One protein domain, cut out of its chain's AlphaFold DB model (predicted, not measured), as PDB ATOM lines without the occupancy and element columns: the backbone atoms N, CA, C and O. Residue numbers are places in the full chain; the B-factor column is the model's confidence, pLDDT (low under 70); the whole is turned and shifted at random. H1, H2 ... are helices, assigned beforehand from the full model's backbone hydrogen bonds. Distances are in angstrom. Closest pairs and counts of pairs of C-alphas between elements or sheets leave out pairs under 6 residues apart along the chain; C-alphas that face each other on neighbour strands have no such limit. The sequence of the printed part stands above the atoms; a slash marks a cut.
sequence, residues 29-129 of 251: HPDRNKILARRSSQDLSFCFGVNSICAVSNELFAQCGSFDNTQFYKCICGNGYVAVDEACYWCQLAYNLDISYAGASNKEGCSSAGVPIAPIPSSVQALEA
ATOM      1  N   HIS A  29     -52.436 -30.231 -25.546       45.69
ATOM      2  CA  HIS A  29     -52.218 -31.205 -26.605       45.69
ATOM      3  C   HIS A  29     -52.710 -32.572 -26.099       45.69
ATOM      4  O   HIS A  29     -52.312 -32.977 -24.996       45.69
ATOM      5  N   PRO A  30     -53.518 -33.321 -26.872       45.91
ATOM      6  CA  PRO A  30     -54.093 -34.613 -26.465       45.91
ATOM      7  C   PRO A  30     -53.069 -35.712 -26.117       45.91
ATOM      8  O   PRO A  30     -53.460 -36.787 -25.675       45.91
ATOM      9  N   ASP A  31     -51.765 -35.442 -26.247       51.19
ATOM     10  CA  ASP A  31     -50.678 -36.392 -25.994       51.19
ATOM     11  C   ASP A  31     -49.637 -35.919 -24.963       51.19
ATOM     12  O   ASP A  31     -48.583 -36.543 -24.807       51.19
ATOM     13  N   ARG A  32     -49.941 -34.876 -24.171       53.31
ATOM     14  CA  ARG A  32     -49.047 -34.374 -23.105       53.31
ATOM     15  C   ARG A  32     -48.565 -35.496 -22.171       53.31
ATOM     16  O   ARG A  32     -47.387 -35.556 -21.835       53.31
ATOM     17  N   ASN A  33     -49.441 -36.442 -21.828       49.31
ATOM     18  CA  ASN A  33     -49.094 -37.578 -20.966       49.31
ATOM     19  C   ASN A  33     -48.159 -38.602 -21.641       49.31
ATOM     20  O   ASN A  33     -47.310 -39.175 -20.959       49.31
ATOM     21  N   LYS A  34     -48.246 -38.805 -22.967       50.88
ATOM     22  CA  LYS A  34     -47.306 -39.672 -23.704       50.88
ATOM     23  C   LYS A  34     -45.929 -39.023 -23.842       50.88
ATOM     24  O   LYS A  34     -44.920 -39.710 -23.697       50.88
ATOM     25  N   ILE A  35     -45.890 -37.706 -24.054       50.19
ATOM     26  CA  ILE A  35     -44.648 -36.925 -24.102       50.19
ATOM     27  C   ILE A  35     -43.952 -36.966 -22.736       50.19
ATOM     28  O   ILE A  35     -42.765 -37.275 -22.680       50.19
ATOM     29  N   LEU A  36     -44.675 -36.751 -21.627       52.62
ATOM     30  CA  LEU A  36     -44.101 -36.839 -20.275       52.62
ATOM     31  C   LEU A  36     -43.587 -38.248 -19.930       52.62
ATOM     32  O   LEU A  36     -42.503 -38.364 -19.364       52.62
ATOM     33  N   ALA A  37     -44.318 -39.307 -20.296       44.12
ATOM     34  CA  ALA A  37     -43.912 -40.692 -20.035       44.12
ATOM     35  C   ALA A  37     -42.678 -41.133 -20.851       44.12
ATOM     36  O   ALA A  37     -41.887 -41.959 -20.392       44.12
ATOM     37  N   ARG A  38     -42.471 -40.568 -22.050       49.00
ATOM     38  CA  ARG A  38     -41.243 -40.791 -22.837       49.00
ATOM     39  C   ARG A  38     -40.083 -39.893 -22.412       49.00
ATOM     40  O   ARG A  38     -38.934 -40.314 -22.499       49.00
ATOM     41  N   ARG A  39     -40.367 -38.701 -21.873       49.50
ATOM     42  CA  ARG A  39     -39.353 -37.762 -21.358       49.50
ATOM     43  C   ARG A  39     -38.485 -38.384 -20.268       49.50
ATOM     44  O   ARG A  39     -37.292 -38.112 -20.239       49.50
ATOM     45  N   SER A  40     -39.071 -39.227 -19.414       44.16
ATOM     46  CA  SER A  40     -38.342 -39.921 -18.344       44.16
ATOM     47  C   SER A  40     -37.639 -41.210 -18.787       44.16
ATOM     48  O   SER A  40     -36.788 -41.694 -18.049       44.16
ATOM     49  N   SER A  41     -37.970 -41.771 -19.960       45.62
ATOM     50  CA  SER A  41     -37.470 -43.083 -20.408       45.62
ATOM     51  C   SER A  41     -36.528 -43.046 -21.619       45.62
ATOM     52  O   SER A  41     -35.792 -44.007 -21.817       45.62
ATOM     53  N   GLN A  42     -36.507 -41.966 -22.413       52.16
ATOM     54  CA  GLN A  42     -35.684 -41.846 -23.635       52.16
ATOM     55  C   GLN A  42     -34.705 -40.658 -23.639       52.16
ATOM     56  O   GLN A  42     -34.172 -40.314 -24.692       52.16
ATOM     57  N   ASP A  43     -34.472 -40.035 -22.480       58.44
ATOM     58  CA  ASP A  43     -33.621 -38.845 -22.333       58.44
ATOM     59  C   ASP A  43     -33.967 -37.733 -23.348       58.44
ATOM     60  O   ASP A  43     -33.140 -37.236 -24.108       58.44
ATOM     61  N   LEU A  44     -35.245 -37.325 -23.369       63.41
ATOM     62  CA  LEU A  44     -35.739 -36.220 -24.214       63.41
ATOM     63  C   LEU A  44     -35.348 -34.833 -23.668       63.41
ATOM     64  O   LEU A  44     -35.931 -33.815 -24.058       63.41
ATOM     65  N   SER A  45     -34.410 -34.786 -22.722       66.06
ATOM     66  CA  SER A  45     -33.912 -33.561 -22.100       66.06
ATOM     67  C   SER A  45     -33.284 -32.621 -23.134       66.06
ATOM     68  O   SER A  45     -33.378 -31.406 -23.000       66.06
ATOM     69  N   PHE A  46     -32.755 -33.161 -24.228       69.69
ATOM     70  CA  PHE A  46     -32.194 -32.365 -25.312       69.69
ATOM     71  C   PHE A  46     -33.227 -31.674 -26.199       69.69
ATOM     72  O   PHE A  46     -33.050 -30.504 -26.532       69.69
ATOM     73  N   CYS A  47     -34.316 -32.364 -26.559       73.12
ATOM     74  CA  CYS A  47     -35.375 -31.748 -27.361       73.12
ATOM     75  C   CYS A  47     -36.263 -30.840 -26.512       73.12
ATOM     76  O   CYS A  47     -36.645 -29.775 -26.978       73.12
ATOM     77  N   PHE A  48     -36.580 -31.233 -25.272       75.12
ATOM     78  CA  PHE A  48     -37.591 -30.549 -24.461       75.12
ATOM     79  C   PHE A  48     -37.121 -30.098 -23.080       75.12
ATOM     80  O   PHE A  48     -37.889 -29.454 -22.377       75.12
ATOM     81  N   GLY A  49     -35.939 -30.468 -22.605       69.94
ATOM     82  CA  GLY A  49     -35.467 -30.090 -21.270       69.94
ATOM     83  C   GLY A  49     -35.209 -28.590 -21.093       69.94
ATOM     84  O   GLY A  49     -35.509 -27.758 -21.951       69.94
ATOM     85  N   VAL A  50     -34.652 -28.233 -19.941       70.62
ATOM     86  CA  VAL A  50     -34.252 -26.850 -19.657       70.62
ATOM     87  C   VAL A  50     -33.116 -26.462 -20.604       70.62
ATOM     88  O   VAL A  50     -32.176 -27.233 -20.769       70.62
ATOM     89  N   ASN A  51     -33.217 -25.286 -21.228       71.31
ATOM     90  CA  ASN A  51     -32.295 -24.816 -22.272       71.31
ATOM     91  C   ASN A  51     -32.199 -25.740 -23.501       71.31
ATOM     92  O   ASN A  51     -31.208 -25.688 -24.211       71.31
ATOM     93  N   SER A  52     -33.201 -26.588 -23.754       79.12
ATOM     94  CA  SER A  52     -33.289 -27.417 -24.965       79.12
ATOM     95  C   SER A  52     -33.521 -26.605 -26.239       79.12
ATOM     96  O   SER A  52     -33.955 -25.457 -26.175       79.12
ATOM     97  N   ILE A  53     -33.342 -27.233 -27.409       80.31
ATOM     98  CA  ILE A  53     -33.633 -26.608 -28.713       80.31
ATOM     99  C   ILE A  53     -35.066 -26.053 -28.753       80.31
ATOM    100  O   ILE A  53     -35.275 -24.908 -29.148       80.31
ATOM    101  N   CYS A  54     -36.061 -26.819 -28.289       83.19
ATOM    102  CA  CYS A  54     -37.445 -26.345 -28.281       83.19
ATOM    103  C   CYS A  54     -37.712 -25.282 -27.208       83.19
ATOM    104  O   CYS A  54     -38.540 -24.400 -27.425       83.19
ATOM    105  N   ALA A  55     -37.010 -25.319 -26.070       82.50
ATOM    106  CA  ALA A  55     -37.096 -24.246 -25.079       82.50
ATOM    107  C   ALA A  55     -36.546 -22.925 -25.639       82.50
ATOM    108  O   ALA A  55     -37.195 -21.891 -25.495       82.50
ATOM    109  N   VAL A  56     -35.409 -22.972 -26.342       84.19
ATOM    110  CA  VAL A  56     -34.823 -21.791 -26.990       84.19
ATOM    111  C   VAL A  56     -35.711 -21.286 -28.130       84.19
ATOM    112  O   VAL A  56     -35.892 -20.079 -28.256       84.19
ATOM    113  N   SER A  57     -36.327 -22.181 -28.913       85.62
ATOM    114  CA  SER A  57     -37.334 -21.793 -29.916       85.62
ATOM    115  C   SER A  57     -38.457 -20.963 -29.280       85.62
ATOM    116  O   SER A  57     -38.735 -19.842 -29.707       85.62
ATOM    117  N   ASN A  58     -39.049 -21.462 -28.191       86.31
ATOM    118  CA  ASN A  58     -40.125 -20.765 -27.486       86.31
ATOM    119  C   ASN A  58     -39.678 -19.417 -26.905       86.31
ATOM    120  O   ASN A  58     -40.439 -18.452 -26.945       86.31
ATOM    121  N   GLU A  59     -38.456 -19.333 -26.379       87.56
ATOM    122  CA  GLU A  59     -37.907 -18.088 -25.845       87.56
ATOM    123  C   GLU A  59     -37.727 -17.033 -26.947       87.56
ATOM    124  O   GLU A  59     -38.190 -15.901 -26.798       87.56
ATOM    125  N   LEU A  60     -37.128 -17.411 -28.080       85.25
ATOM    126  CA  LEU A  60     -36.937 -16.518 -29.227       85.25
ATOM    127  C   LEU A  60     -38.271 -16.059 -29.824       85.25
ATOM    128  O   LEU A  60     -38.390 -14.908 -30.247       85.25
ATOM    129  N   PHE A  61     -39.283 -16.926 -29.832       87.81
ATOM    130  CA  PHE A  61     -40.638 -16.560 -30.234       87.81
ATOM    131  C   PHE A  61     -41.267 -15.556 -29.261       87.81
ATOM    132  O   PHE A  61     -41.798 -14.526 -29.679       87.81
ATOM    133  N   ALA A  62     -41.180 -15.828 -27.955       87.81
ATOM    134  CA  ALA A  62     -41.763 -14.990 -26.910       87.81
ATOM    135  C   ALA A  62     -41.156 -13.579 -26.886       87.81
ATOM    136  O   ALA A  62     -41.887 -12.609 -26.685       87.81
ATOM    137  N   GLN A  63     -39.856 -13.445 -27.171       89.19
ATOM    138  CA  GLN A  63     -39.186 -12.145 -27.319       89.19
ATOM    139  C   GLN A  63     -39.804 -11.272 -28.421       89.19
ATOM    140  O   GLN A  63     -39.729 -10.047 -28.344       89.19
ATOM    141  N   CYS A  64     -40.434 -11.886 -29.424       90.06
ATOM    142  CA  CYS A  64     -41.065 -11.179 -30.530       90.06
ATOM    143  C   CYS A  64     -42.580 -10.979 -30.354       90.06
ATOM    144  O   CYS A  64     -43.186 -10.248 -31.135       90.06
ATOM    145  N   GLY A  65     -43.204 -11.593 -29.343       86.19
ATOM    146  CA  GLY A  65     -44.666 -11.659 -29.200       86.19
ATOM    147  C   GLY A  65     -45.376 -10.322 -28.957       86.19
ATOM    148  O   GLY A  65     -46.595 -10.256 -29.076       86.19
ATOM    149  N   SER A  66     -44.639  -9.257 -28.630       86.94
ATOM    150  CA  SER A  66     -45.175  -7.903 -28.430       86.94
ATOM    151  C   SER A  66     -45.203  -7.046 -29.702       86.94
ATOM    152  O   SER A  66     -45.725  -5.931 -29.662       86.94
ATOM    153  N   PHE A  67     -44.645  -7.525 -30.817       88.31
ATOM    154  CA  PHE A  67     -44.566  -6.764 -32.064       88.31
ATOM    155  C   PHE A  67     -45.791  -6.956 -32.965       88.31
ATOM    156  O   PHE A  67     -46.357  -8.043 -33.061       88.31
ATOM    157  N   ASP A  68     -46.137  -5.907 -33.718       87.56
ATOM    158  CA  ASP A  68     -47.121  -5.984 -34.802       87.56
ATOM    159  C   ASP A  68     -46.635  -6.882 -35.946       87.56
ATOM    160  O   ASP A  68     -45.435  -7.005 -36.178       87.56
ATOM    161  N   ASN A  69     -47.564  -7.445 -36.727       83.12
ATOM    162  CA  ASN A  69     -47.335  -8.499 -37.728       83.12
ATOM    163  C   ASN A  69     -46.028  -8.369 -38.551       83.12
ATOM    164  O   ASN A  69     -45.204  -9.281 -38.561       83.12
ATOM    165  N   THR A  70     -45.765  -7.223 -39.188       85.94
ATOM    166  CA  THR A  70     -44.523  -7.035 -39.960       85.94
ATOM    167  C   THR A  70     -43.271  -7.004 -39.076       85.94
ATOM    168  O   THR A  70     -42.250  -7.577 -39.445       85.94
ATOM    169  N   GLN A  71     -43.323  -6.340 -37.920       88.12
ATOM    170  CA  GLN A  71     -42.197  -6.264 -36.982       88.12
ATOM    171  C   GLN A  71     -41.954  -7.599 -36.275       88.12
ATOM    172  O   GLN A  71     -40.807  -7.962 -36.032       88.12
ATOM    173  N   PHE A  72     -43.019  -8.360 -36.033       89.50
ATOM    174  CA  PHE A  72     -42.958  -9.727 -35.549       89.50
ATOM    175  C   PHE A  72     -42.122 -10.587 -36.499       89.50
ATOM    176  O   PHE A  72     -41.128 -11.161 -36.061       89.50
ATOM    177  N   TYR A  73     -42.428 -10.582 -37.805       88.81
ATOM    178  CA  TYR A  73     -41.624 -11.310 -38.790       88.81
ATOM    179  C   TYR A  73     -40.185 -10.793 -38.847       88.81
ATOM    180  O   TYR A  73     -39.256 -11.587 -38.766       88.81
ATOM    181  N   LYS A  74     -39.949  -9.476 -38.863       88.38
ATOM    182  CA  LYS A  74     -38.570  -8.948 -38.799       88.38
ATOM    183  C   LYS A  74     -37.794  -9.471 -37.583       88.38
ATOM    184  O   LYS A  74     -36.620  -9.810 -37.717       88.38
ATOM    185  N   CYS A  75     -38.453  -9.570 -36.432       90.31
ATOM    186  CA  CYS A  75     -37.872 -10.080 -35.197       90.31
ATOM    187  C   CYS A  75     -37.570 -11.583 -35.283       90.31
ATOM    188  O   CYS A  75     -36.412 -11.969 -35.127       90.31
ATOM    189  N   ILE A  76     -38.561 -12.422 -35.607       89.62
ATOM    190  CA  ILE A  76     -38.384 -13.884 -35.607       89.62
ATOM    191  C   ILE A  76     -37.450 -14.382 -36.721       89.62
ATOM    192  O   ILE A  76     -36.780 -15.406 -36.585       89.62
ATOM    193  N   CYS A  77     -37.371 -13.659 -37.837       89.38
ATOM    194  CA  CYS A  77     -36.434 -13.981 -38.907       89.38
ATOM    195  C   CYS A  77     -35.023 -13.491 -38.556       89.38
ATOM    196  O   CYS A  77     -34.057 -14.160 -38.895       89.38
ATOM    197  N   GLY A  78     -34.892 -12.357 -37.858       87.06
ATOM    198  CA  GLY A  78     -33.600 -11.759 -37.508       87.06
ATOM    199  C   GLY A  78     -32.915 -12.369 -36.281       87.06
ATOM    200  O   GLY A  78     -31.689 -12.376 -36.218       87.06
ATOM    201  N   ASN A  79     -33.675 -12.896 -35.319       85.56
ATOM    202  CA  ASN A  79     -33.128 -13.480 -34.087       85.56
ATOM    203  C   ASN A  79     -32.791 -14.981 -34.200       85.56
ATOM    204  O   ASN A  79     -32.262 -15.563 -33.255       85.56
ATOM    205  N   GLY A  80     -33.089 -15.602 -35.345       83.62
ATOM    206  CA  GLY A  80     -32.808 -17.013 -35.613       83.62
ATOM    207  C   GLY A  80     -33.913 -17.980 -35.184       83.62
ATOM    208  O   GLY A  80     -33.725 -19.187 -35.340       83.62
ATOM    209  N   TYR A  81     -35.067 -17.494 -34.702       86.94
ATOM    210  CA  TYR A  81     -36.198 -18.340 -34.298       86.94
ATOM    211  C   TYR A  81     -36.570 -19.351 -35.383       86.94
ATOM    212  O   TYR A  81     -36.653 -20.534 -35.093       86.94
ATOM    213  N   VAL A  82     -36.738 -18.920 -36.638       84.00
ATOM    214  CA  VAL A  82     -37.215 -19.811 -37.714       84.00
ATOM    215  C   VAL A  82     -36.286 -21.008 -37.941       84.00
ATOM    216  O   VAL A  82     -36.756 -22.116 -38.195       84.00
ATOM    217  N   ALA A  83     -34.972 -20.805 -37.820       82.88
ATOM    218  CA  ALA A  83     -33.997 -21.880 -37.958       82.88
ATOM    219  C   ALA A  83     -33.996 -22.816 -36.732       82.88
ATOM    220  O   ALA A  83     -33.883 -24.032 -36.879       82.88
ATOM    221  N   VAL A  84     -34.165 -22.265 -35.526       82.31
ATOM    222  CA  VAL A  84     -34.249 -23.038 -34.273       82.31
ATOM    223  C   VAL A  84     -35.569 -23.814 -34.172       82.31
ATOM    224  O   VAL A  84     -35.583 -24.948 -33.698       82.31
ATOM    225  N   ASP A  85     -36.675 -23.250 -34.655       83.69
ATOM    226  CA  ASP A  85     -37.994 -23.888 -34.711       83.69
ATOM    227  C   ASP A  85     -37.990 -25.091 -35.655       83.69
ATOM    228  O   ASP A  85     -38.485 -26.168 -35.318       83.69
ATOM    229  N   GLU A  86     -37.331 -24.948 -36.807       81.38
ATOM    230  CA  GLU A  86     -37.059 -26.069 -37.697       81.38
ATOM    231  C   GLU A  86     -36.249 -27.155 -36.979       81.38
ATOM    232  O   GLU A  86     -36.689 -28.303 -36.947       81.38
ATOM    233  N   ALA A  87     -35.134 -26.815 -36.326       78.69
ATOM    234  CA  ALA A  87     -34.337 -27.778 -35.561       78.69
ATOM    235  C   ALA A  87     -35.145 -28.477 -34.446       78.69
ATOM    236  O   ALA A  87     -35.033 -29.691 -34.261       78.69
ATOM    237  N   CYS A  88     -36.018 -27.750 -33.745       80.50
ATOM    238  CA  CYS A  88     -36.931 -28.314 -32.754       80.50
ATOM    239  C   CYS A  88     -37.902 -29.324 -33.388       80.50
ATOM    240  O   CYS A  88     -38.144 -30.391 -32.820       80.50
ATOM    241  N   TYR A  89     -38.444 -29.040 -34.574       77.88
ATOM    242  CA  TYR A  89     -39.292 -29.981 -35.310       77.88
ATOM    243  C   TYR A  89     -38.534 -31.246 -35.734       77.88
ATOM    244  O   TYR A  89     -39.023 -32.355 -35.515       77.88
ATOM    245  N   TRP A  90     -37.303 -31.114 -36.238       74.50
ATOM    246  CA  TRP A  90     -36.433 -32.264 -36.527       74.50
ATOM    247  C   TRP A  90     -36.189 -33.129 -35.287       74.50
ATOM    248  O   TRP A  90     -36.246 -34.357 -35.362       74.50
ATOM    249  N   CYS A  91     -35.975 -32.489 -34.136       74.94
ATOM    250  CA  CYS A  91     -35.830 -33.166 -32.852       74.94
ATOM    251  C   CYS A  91     -37.096 -33.964 -32.506       74.94
ATOM    252  O   CYS A  91     -37.017 -35.127 -32.132       74.94
ATOM    253  N   GLN A  92     -38.282 -33.388 -32.700       75.31
ATOM    254  CA  GLN A  92     -39.561 -34.064 -32.456       75.31
ATOM    255  C   GLN A  92     -39.770 -35.272 -33.380       75.31
ATOM    256  O   GLN A  92     -40.124 -36.357 -32.906       75.31
ATOM    257  N   LEU A  93     -39.466 -35.118 -34.672       70.38
ATOM    258  CA  LEU A  93     -39.536 -36.199 -35.656       70.38
ATOM    259  C   LEU A  93     -38.594 -37.358 -35.324       70.38
ATOM    260  O   LEU A  93     -38.982 -38.518 -35.453       70.38
ATOM    261  N   ALA A  94     -37.383 -37.066 -34.847       67.88
ATOM    262  CA  ALA A  94     -36.407 -38.080 -34.451       67.88
ATOM    263  C   ALA A  94     -36.945 -39.028 -33.361       67.88
ATOM    264  O   ALA A  94     -36.590 -40.207 -33.331       67.88
ATOM    265  N   TYR A  95     -37.847 -38.538 -32.507       66.25
ATOM    266  CA  TYR A  95     -38.509 -39.317 -31.457       66.25
ATOM    267  C   TYR A  95     -39.926 -39.777 -31.826       66.25
ATOM    268  O   TYR A  95     -40.661 -40.282 -30.967       66.25
ATOM    269  N   ASN A  96     -40.294 -39.645 -33.103       65.75
ATOM    270  CA  ASN A  96     -41.599 -39.999 -33.651       65.75
ATOM    271  C   ASN A  96     -42.754 -39.327 -32.883       65.75
ATOM    272  O   ASN A  96     -43.752 -39.960 -32.530       65.75
ATOM    273  N   LEU A  97     -42.558 -38.049 -32.545       66.19
ATOM    274  CA  LEU A  97     -43.575 -37.191 -31.954       66.19
ATOM    275  C   LEU A  97     -44.275 -36.462 -33.102       66.19
ATOM    276  O   LEU A  97     -43.689 -35.586 -33.734       66.19
ATOM    277  N   ASP A  98     -45.504 -36.872 -33.401       55.88
ATOM    278  CA  ASP A  98     -46.320 -36.278 -34.460       55.88
ATOM    279  C   ASP A  98     -46.891 -34.939 -33.973       55.88
ATOM    280  O   ASP A  98     -47.877 -34.891 -33.232       55.88
ATOM    281  N   ILE A  99     -46.177 -33.853 -34.277       61.94
ATOM    282  CA  ILE A  99     -46.504 -32.504 -33.814       61.94
ATOM    283  C   ILE A  99     -46.526 -31.566 -35.021       61.94
ATOM    284  O   ILE A  99     -45.634 -31.582 -35.867       61.94
ATOM    285  N   SER A 100     -47.580 -30.751 -35.097       55.62
ATOM    286  CA  SER A 100     -47.830 -29.830 -36.206       55.62
ATOM    287  C   SER A 100     -46.694 -28.806 -36.343       55.62
ATOM    288  O   SER A 100     -46.431 -28.039 -35.418       55.62
ATOM    289  N   TYR A 101     -46.043 -28.767 -37.507       60.75
ATOM    290  CA  TYR A 101     -44.966 -27.820 -37.809       60.75
ATOM    291  C   TYR A 101     -45.528 -26.450 -38.206       60.75
ATOM    292  O   TYR A 101     -46.127 -26.304 -39.271       60.75
ATOM    293  N   ALA A 102     -45.310 -25.429 -37.375       59.44
ATOM    294  CA  ALA A 102     -45.683 -24.047 -37.691       59.44
ATOM    295  C   ALA A 102     -44.622 -23.303 -38.532       59.44
ATOM    296  O   ALA A 102     -44.891 -22.217 -39.051       59.44
ATOM    297  N   GLY A 103     -43.418 -23.864 -38.699       60.69
ATOM    298  CA  GLY A 103     -42.303 -23.153 -39.327       60.69
ATOM    299  C   GLY A 103     -42.460 -22.894 -40.831       60.69
ATOM    300  O   GLY A 103     -41.824 -21.974 -41.346       60.69
ATOM    301  N   ALA A 104     -43.347 -23.609 -41.536       61.97
ATOM    302  CA  ALA A 104     -43.667 -23.316 -42.939       61.97
ATOM    303  C   ALA A 104     -44.295 -21.916 -43.094       61.97
ATOM    304  O   ALA A 104     -43.805 -21.103 -43.879       61.97
ATOM    305  N   SER A 105     -45.286 -21.590 -42.261       71.81
ATOM    306  CA  SER A 105     -45.957 -20.284 -42.248       71.81
ATOM    307  C   SER A 105     -45.000 -19.144 -41.878       71.81
ATOM    308  O   SER A 105     -45.069 -18.048 -42.432       71.81
ATOM    309  N   ASN A 106     -44.051 -19.408 -40.975       78.94
ATOM    310  CA  ASN A 106     -43.070 -18.412 -40.544       78.94
ATOM    311  C   ASN A 106     -42.023 -18.110 -41.630       78.94
ATOM    312  O   ASN A 106     -41.646 -16.951 -41.805       78.94
ATOM    313  N   LYS A 107     -41.598 -19.113 -42.415       78.88
ATOM    314  CA  LYS A 107     -40.707 -18.922 -43.578       78.88
ATOM    315  C   LYS A 107     -41.359 -18.072 -44.671       78.88
ATOM    316  O   LYS A 107     -40.704 -17.201 -45.255       78.88
ATOM    317  N   GLU A 108     -42.643 -18.296 -44.931       79.31
ATOM    318  CA  GLU A 108     -43.426 -17.478 -45.865       79.31
ATOM    319  C   GLU A 108     -43.576 -16.037 -45.363       79.31
ATOM    320  O   GLU A 108     -43.393 -15.090 -46.135       79.31
ATOM    321  N   GLY A 109     -43.810 -15.858 -44.061       81.31
ATOM    322  CA  GLY A 109     -43.838 -14.547 -43.413       81.31
ATOM    323  C   GLY A 109     -42.508 -13.790 -43.513       81.31
ATOM    324  O   GLY A 109     -42.504 -12.613 -43.875       81.31
ATOM    325  N   CYS A 110     -41.370 -14.465 -43.306       84.50
ATOM    326  CA  CYS A 110     -40.035 -13.885 -43.517       84.50
ATOM    327  C   CYS A 110     -39.822 -13.414 -44.955       84.50
ATOM    328  O   CYS A 110     -39.368 -12.292 -45.191       84.50
ATOM    329  N   SER A 111     -40.182 -14.272 -45.914       85.75
ATOM    330  CA  SER A 111     -40.041 -13.990 -47.343       85.75
ATOM    331  C   SER A 111     -40.904 -12.795 -47.751       85.75
ATOM    332  O   SER A 111     -40.432 -11.895 -48.442       85.75
ATOM    333  N   SER A 112     -42.139 -12.737 -47.248       84.25
ATOM    334  CA  SER A 112     -43.080 -11.634 -47.485       84.25
ATOM    335  C   SER A 112     -42.627 -10.320 -46.840       84.25
ATOM    336  O   SER A 112     -42.854  -9.247 -47.394       84.25
ATOM    337  N   ALA A 113     -41.950 -10.384 -45.690       83.88
ATOM    338  CA  ALA A 113     -41.356  -9.228 -45.021       83.88
ATOM    339  C   ALA A 113     -40.015  -8.778 -45.640       83.88
ATOM    340  O   ALA A 113     -39.469  -7.755 -45.223       83.88
ATOM    341  N   GLY A 114     -39.479  -9.528 -46.613       83.94
ATOM    342  CA  GLY A 114     -38.198  -9.247 -47.265       83.94
ATOM    343  C   GLY A 114     -36.988  -9.408 -46.343       83.94
ATOM    344  O   GLY A 114     -35.969  -8.753 -46.563       83.94
ATOM    345  N   VAL A 115     -37.093 -10.231 -45.294       84.44
ATOM    346  CA  VAL A 115     -36.022 -10.428 -44.307       84.44
ATOM    347  C   VAL A 115     -35.378 -11.802 -44.489       84.44
ATOM    348  O   VAL A 115     -36.092 -12.807 -44.490       84.44
ATOM    349  N   PRO A 116     -34.039 -11.879 -44.617       84.94
ATOM    350  CA  PRO A 116     -33.350 -13.159 -44.644       84.94
ATOM    351  C   PRO A 116     -33.481 -13.859 -43.289       84.94
ATOM    352  O   PRO A 116     -33.386 -13.229 -42.238       84.94
ATOM    353  N   ILE A 117     -33.672 -15.176 -43.318       86.38
ATOM    354  CA  ILE A 117     -33.714 -15.988 -42.102       86.38
ATOM    355  C   ILE A 117     -32.298 -16.075 -41.533       86.38
ATOM    356  O   ILE A 117     -31.382 -16.564 -42.198       86.38
ATOM    357  N   ALA A 118     -32.121 -15.586 -40.310       86.69
ATOM    358  CA  ALA A 118     -30.870 -15.680 -39.586       86.69
ATOM    359  C   ALA A 118     -30.544 -17.152 -39.266       86.69
ATOM    360  O   ALA A 118     -31.453 -17.951 -39.015       86.69
ATOM    361  N   PRO A 119     -29.255 -17.526 -39.275       81.44
ATOM    362  CA  PRO A 119     -28.838 -18.878 -38.932       81.44
ATOM    363  C   PRO A 119     -29.125 -19.194 -37.458       81.44
ATOM    364  O   PRO A 119     -29.320 -18.295 -36.638       81.44
ATOM    365  N   ILE A 120     -29.086 -20.485 -37.119       76.44
ATOM    366  CA  ILE A 120     -29.180 -20.957 -35.733       76.44
ATOM    367  C   ILE A 120     -28.107 -20.241 -34.888       76.44
ATOM    368  O   ILE A 120     -26.927 -20.304 -35.257       76.44
ATOM    369  N   PRO A 121     -28.472 -19.594 -33.765       72.81
ATOM    370  CA  PRO A 121     -27.518 -18.943 -32.875       72.81
ATOM    371  C   PRO A 121     -26.425 -19.908 -32.404       72.81
ATOM    372  O   PRO A 121     -26.685 -21.076 -32.113       72.81
ATOM    373  N   SER A 122     -25.192 -19.417 -32.272       74.00
ATOM    374  CA  SER A 122     -24.042 -20.244 -31.876       74.00
ATOM    375  C   SER A 122     -24.204 -20.899 -30.501       74.00
ATOM    376  O   SER A 122     -23.640 -21.962 -30.265       74.00
ATOM    377  N   SER A 123     -24.993 -20.299 -29.602       68.88
ATOM    378  CA  SER A 123     -25.357 -20.890 -28.310       68.88
ATOM    379  C   SER A 123     -26.131 -22.200 -28.469       68.88
ATOM    380  O   SER A 123     -25.863 -23.159 -27.749       68.88
ATOM    381  N   VAL A 124     -27.036 -22.265 -29.447       68.81
ATOM    382  CA  VAL A 124     -27.821 -23.463 -29.765       68.81
ATOM    383  C   VAL A 124     -26.961 -24.480 -30.507       68.81
ATOM    384  O   VAL A 124     -26.963 -25.646 -30.137       68.81
ATOM    385  N   GLN A 125     -26.134 -24.048 -31.466       73.62
ATOM    386  CA  GLN A 125     -25.190 -24.951 -32.143       73.62
ATOM    387  C   GLN A 125     -24.187 -25.589 -31.166       73.62
ATOM    388  O   GLN A 125     -23.847 -26.764 -31.291       73.62
ATOM    389  N   ALA A 126     -23.707 -24.836 -30.173       69.81
ATOM    390  CA  ALA A 126     -22.822 -25.364 -29.139       69.81
ATOM    391  C   ALA A 126     -23.543 -26.380 -28.240       69.81
ATOM    392  O   ALA A 126     -22.965 -27.409 -27.884       69.81
ATOM    393  N   LEU A 127     -24.811 -26.120 -27.915       64.94
ATOM    394  CA  LEU A 127     -25.657 -27.056 -27.184       64.94
ATOM    395  C   LEU A 127     -25.855 -28.358 -27.980       64.94
ATOM    396  O   LEU A 127     -25.641 -29.445 -27.441       64.94
ATOM    397  N   GLU A 128     -26.161 -28.257 -29.274       65.12
ATOM    398  CA  GLU A 128     -26.258 -29.387 -30.204       65.12
ATOM    399  C   GLU A 128     -24.963 -30.200 -30.263       65.12
ATOM    400  O   GLU A 128     -24.983 -31.420 -30.100       65.12
ATOM    401  N   ALA A 129     -23.821 -29.531 -30.432       66.69
ATOM    402  CA  ALA A 129     -22.516 -30.180 -30.476       66.69
ATOM    403  C   ALA A 129     -22.188 -30.907 -29.162       66.69
ATOM    404  O   ALA A 129     -21.665 -32.023 -29.187       66.69
TER     405      ALA A 129
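AT A GLANCE: This is residues 29 to 129 of the 251 residues of an uncharacterized protein of Coleophoma cylindrospora (UniProt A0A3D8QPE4). What does the domain look like? Two helices running opposite ways, H3 and H5, lie side by side as the core, with H4 and H6 packed at one end about at right angles to each other, and the short H2 by the other end. H1 lies beyond H2 at that other end, and H7, reached by a strand-less link, comes near H3 and H5 without clearly touching them. What are its make-up and size? The printed part has 101 residues, 66 of them in seven named helices, H1 to H7 in chain order, with no named strand: an all-helix domain. It is compact, with a radius of gyration of the C-alphas of 14.1 A and spans of 43 by 31 by 22 A.

IN THESE COORDINATES: Where do the first helices lie? H1 is residues 32 to 39, with C-alpha 32 at (-49.047, -34.374, -23.105), and H2 is residues 45 to 48. H3 is residues 53 to 64, 17.2 A long from first to last C-alpha. What follows? H4, residues 69 to 78, is 14.1 A long, and H5, residues 81 to 94, is the longest helix at 19.7 A. H6, residues 103 to 112, is 14.1 A long, and H7 is residues 122 to 129, with C-alpha 129 at (-22.516, -30.180, -30.476).

HOW THE PARTS SIT: How do H1 and H2 stand? H1 is close to H2 but not clearly touching, the closest C-alphas being those of Arg 39 and Ser 45, 6.9 A apart. H2 touches H3 only at the corner, at Cys 47 and Ile 53, whose C-alphas are 5.6 A apart, the closest of the two helices. How do the longer helices meet? H3 touches H5 at a shallow tilt of 28 degrees, opposite ways, with the closest C-alphas, those of Cys 54 and Cys 88, 4.9 A apart. H3 and H4 form a helical hairpin, and so do H5 and H6, whose closest C-alphas, those of Glu 86 and Gly 103, are 6.2 A apart. H4 touches H6 about perpendicular, at 74 degrees, the closest C-alphas being those of Tyr 73 and Cys 110, 5.6 A apart. What do the backbones show? Each O i to N i+4 pair is within hydrogen-bond range in H1, H4, H5, H6 and H7, against 7 of 8 in H3, and H2 is too short for such a pair.

THE WHOLE: How far does it reach? The C-alphas farthest apart are those of Ser 41 and Gly 114, at 43.2 A. Is it unbroken? The printed part has no cut and no long link. Where is confidence low? Under 70 are residues 29 to 46, 49, 94 to 104, 123 to 124 and 126 to 129.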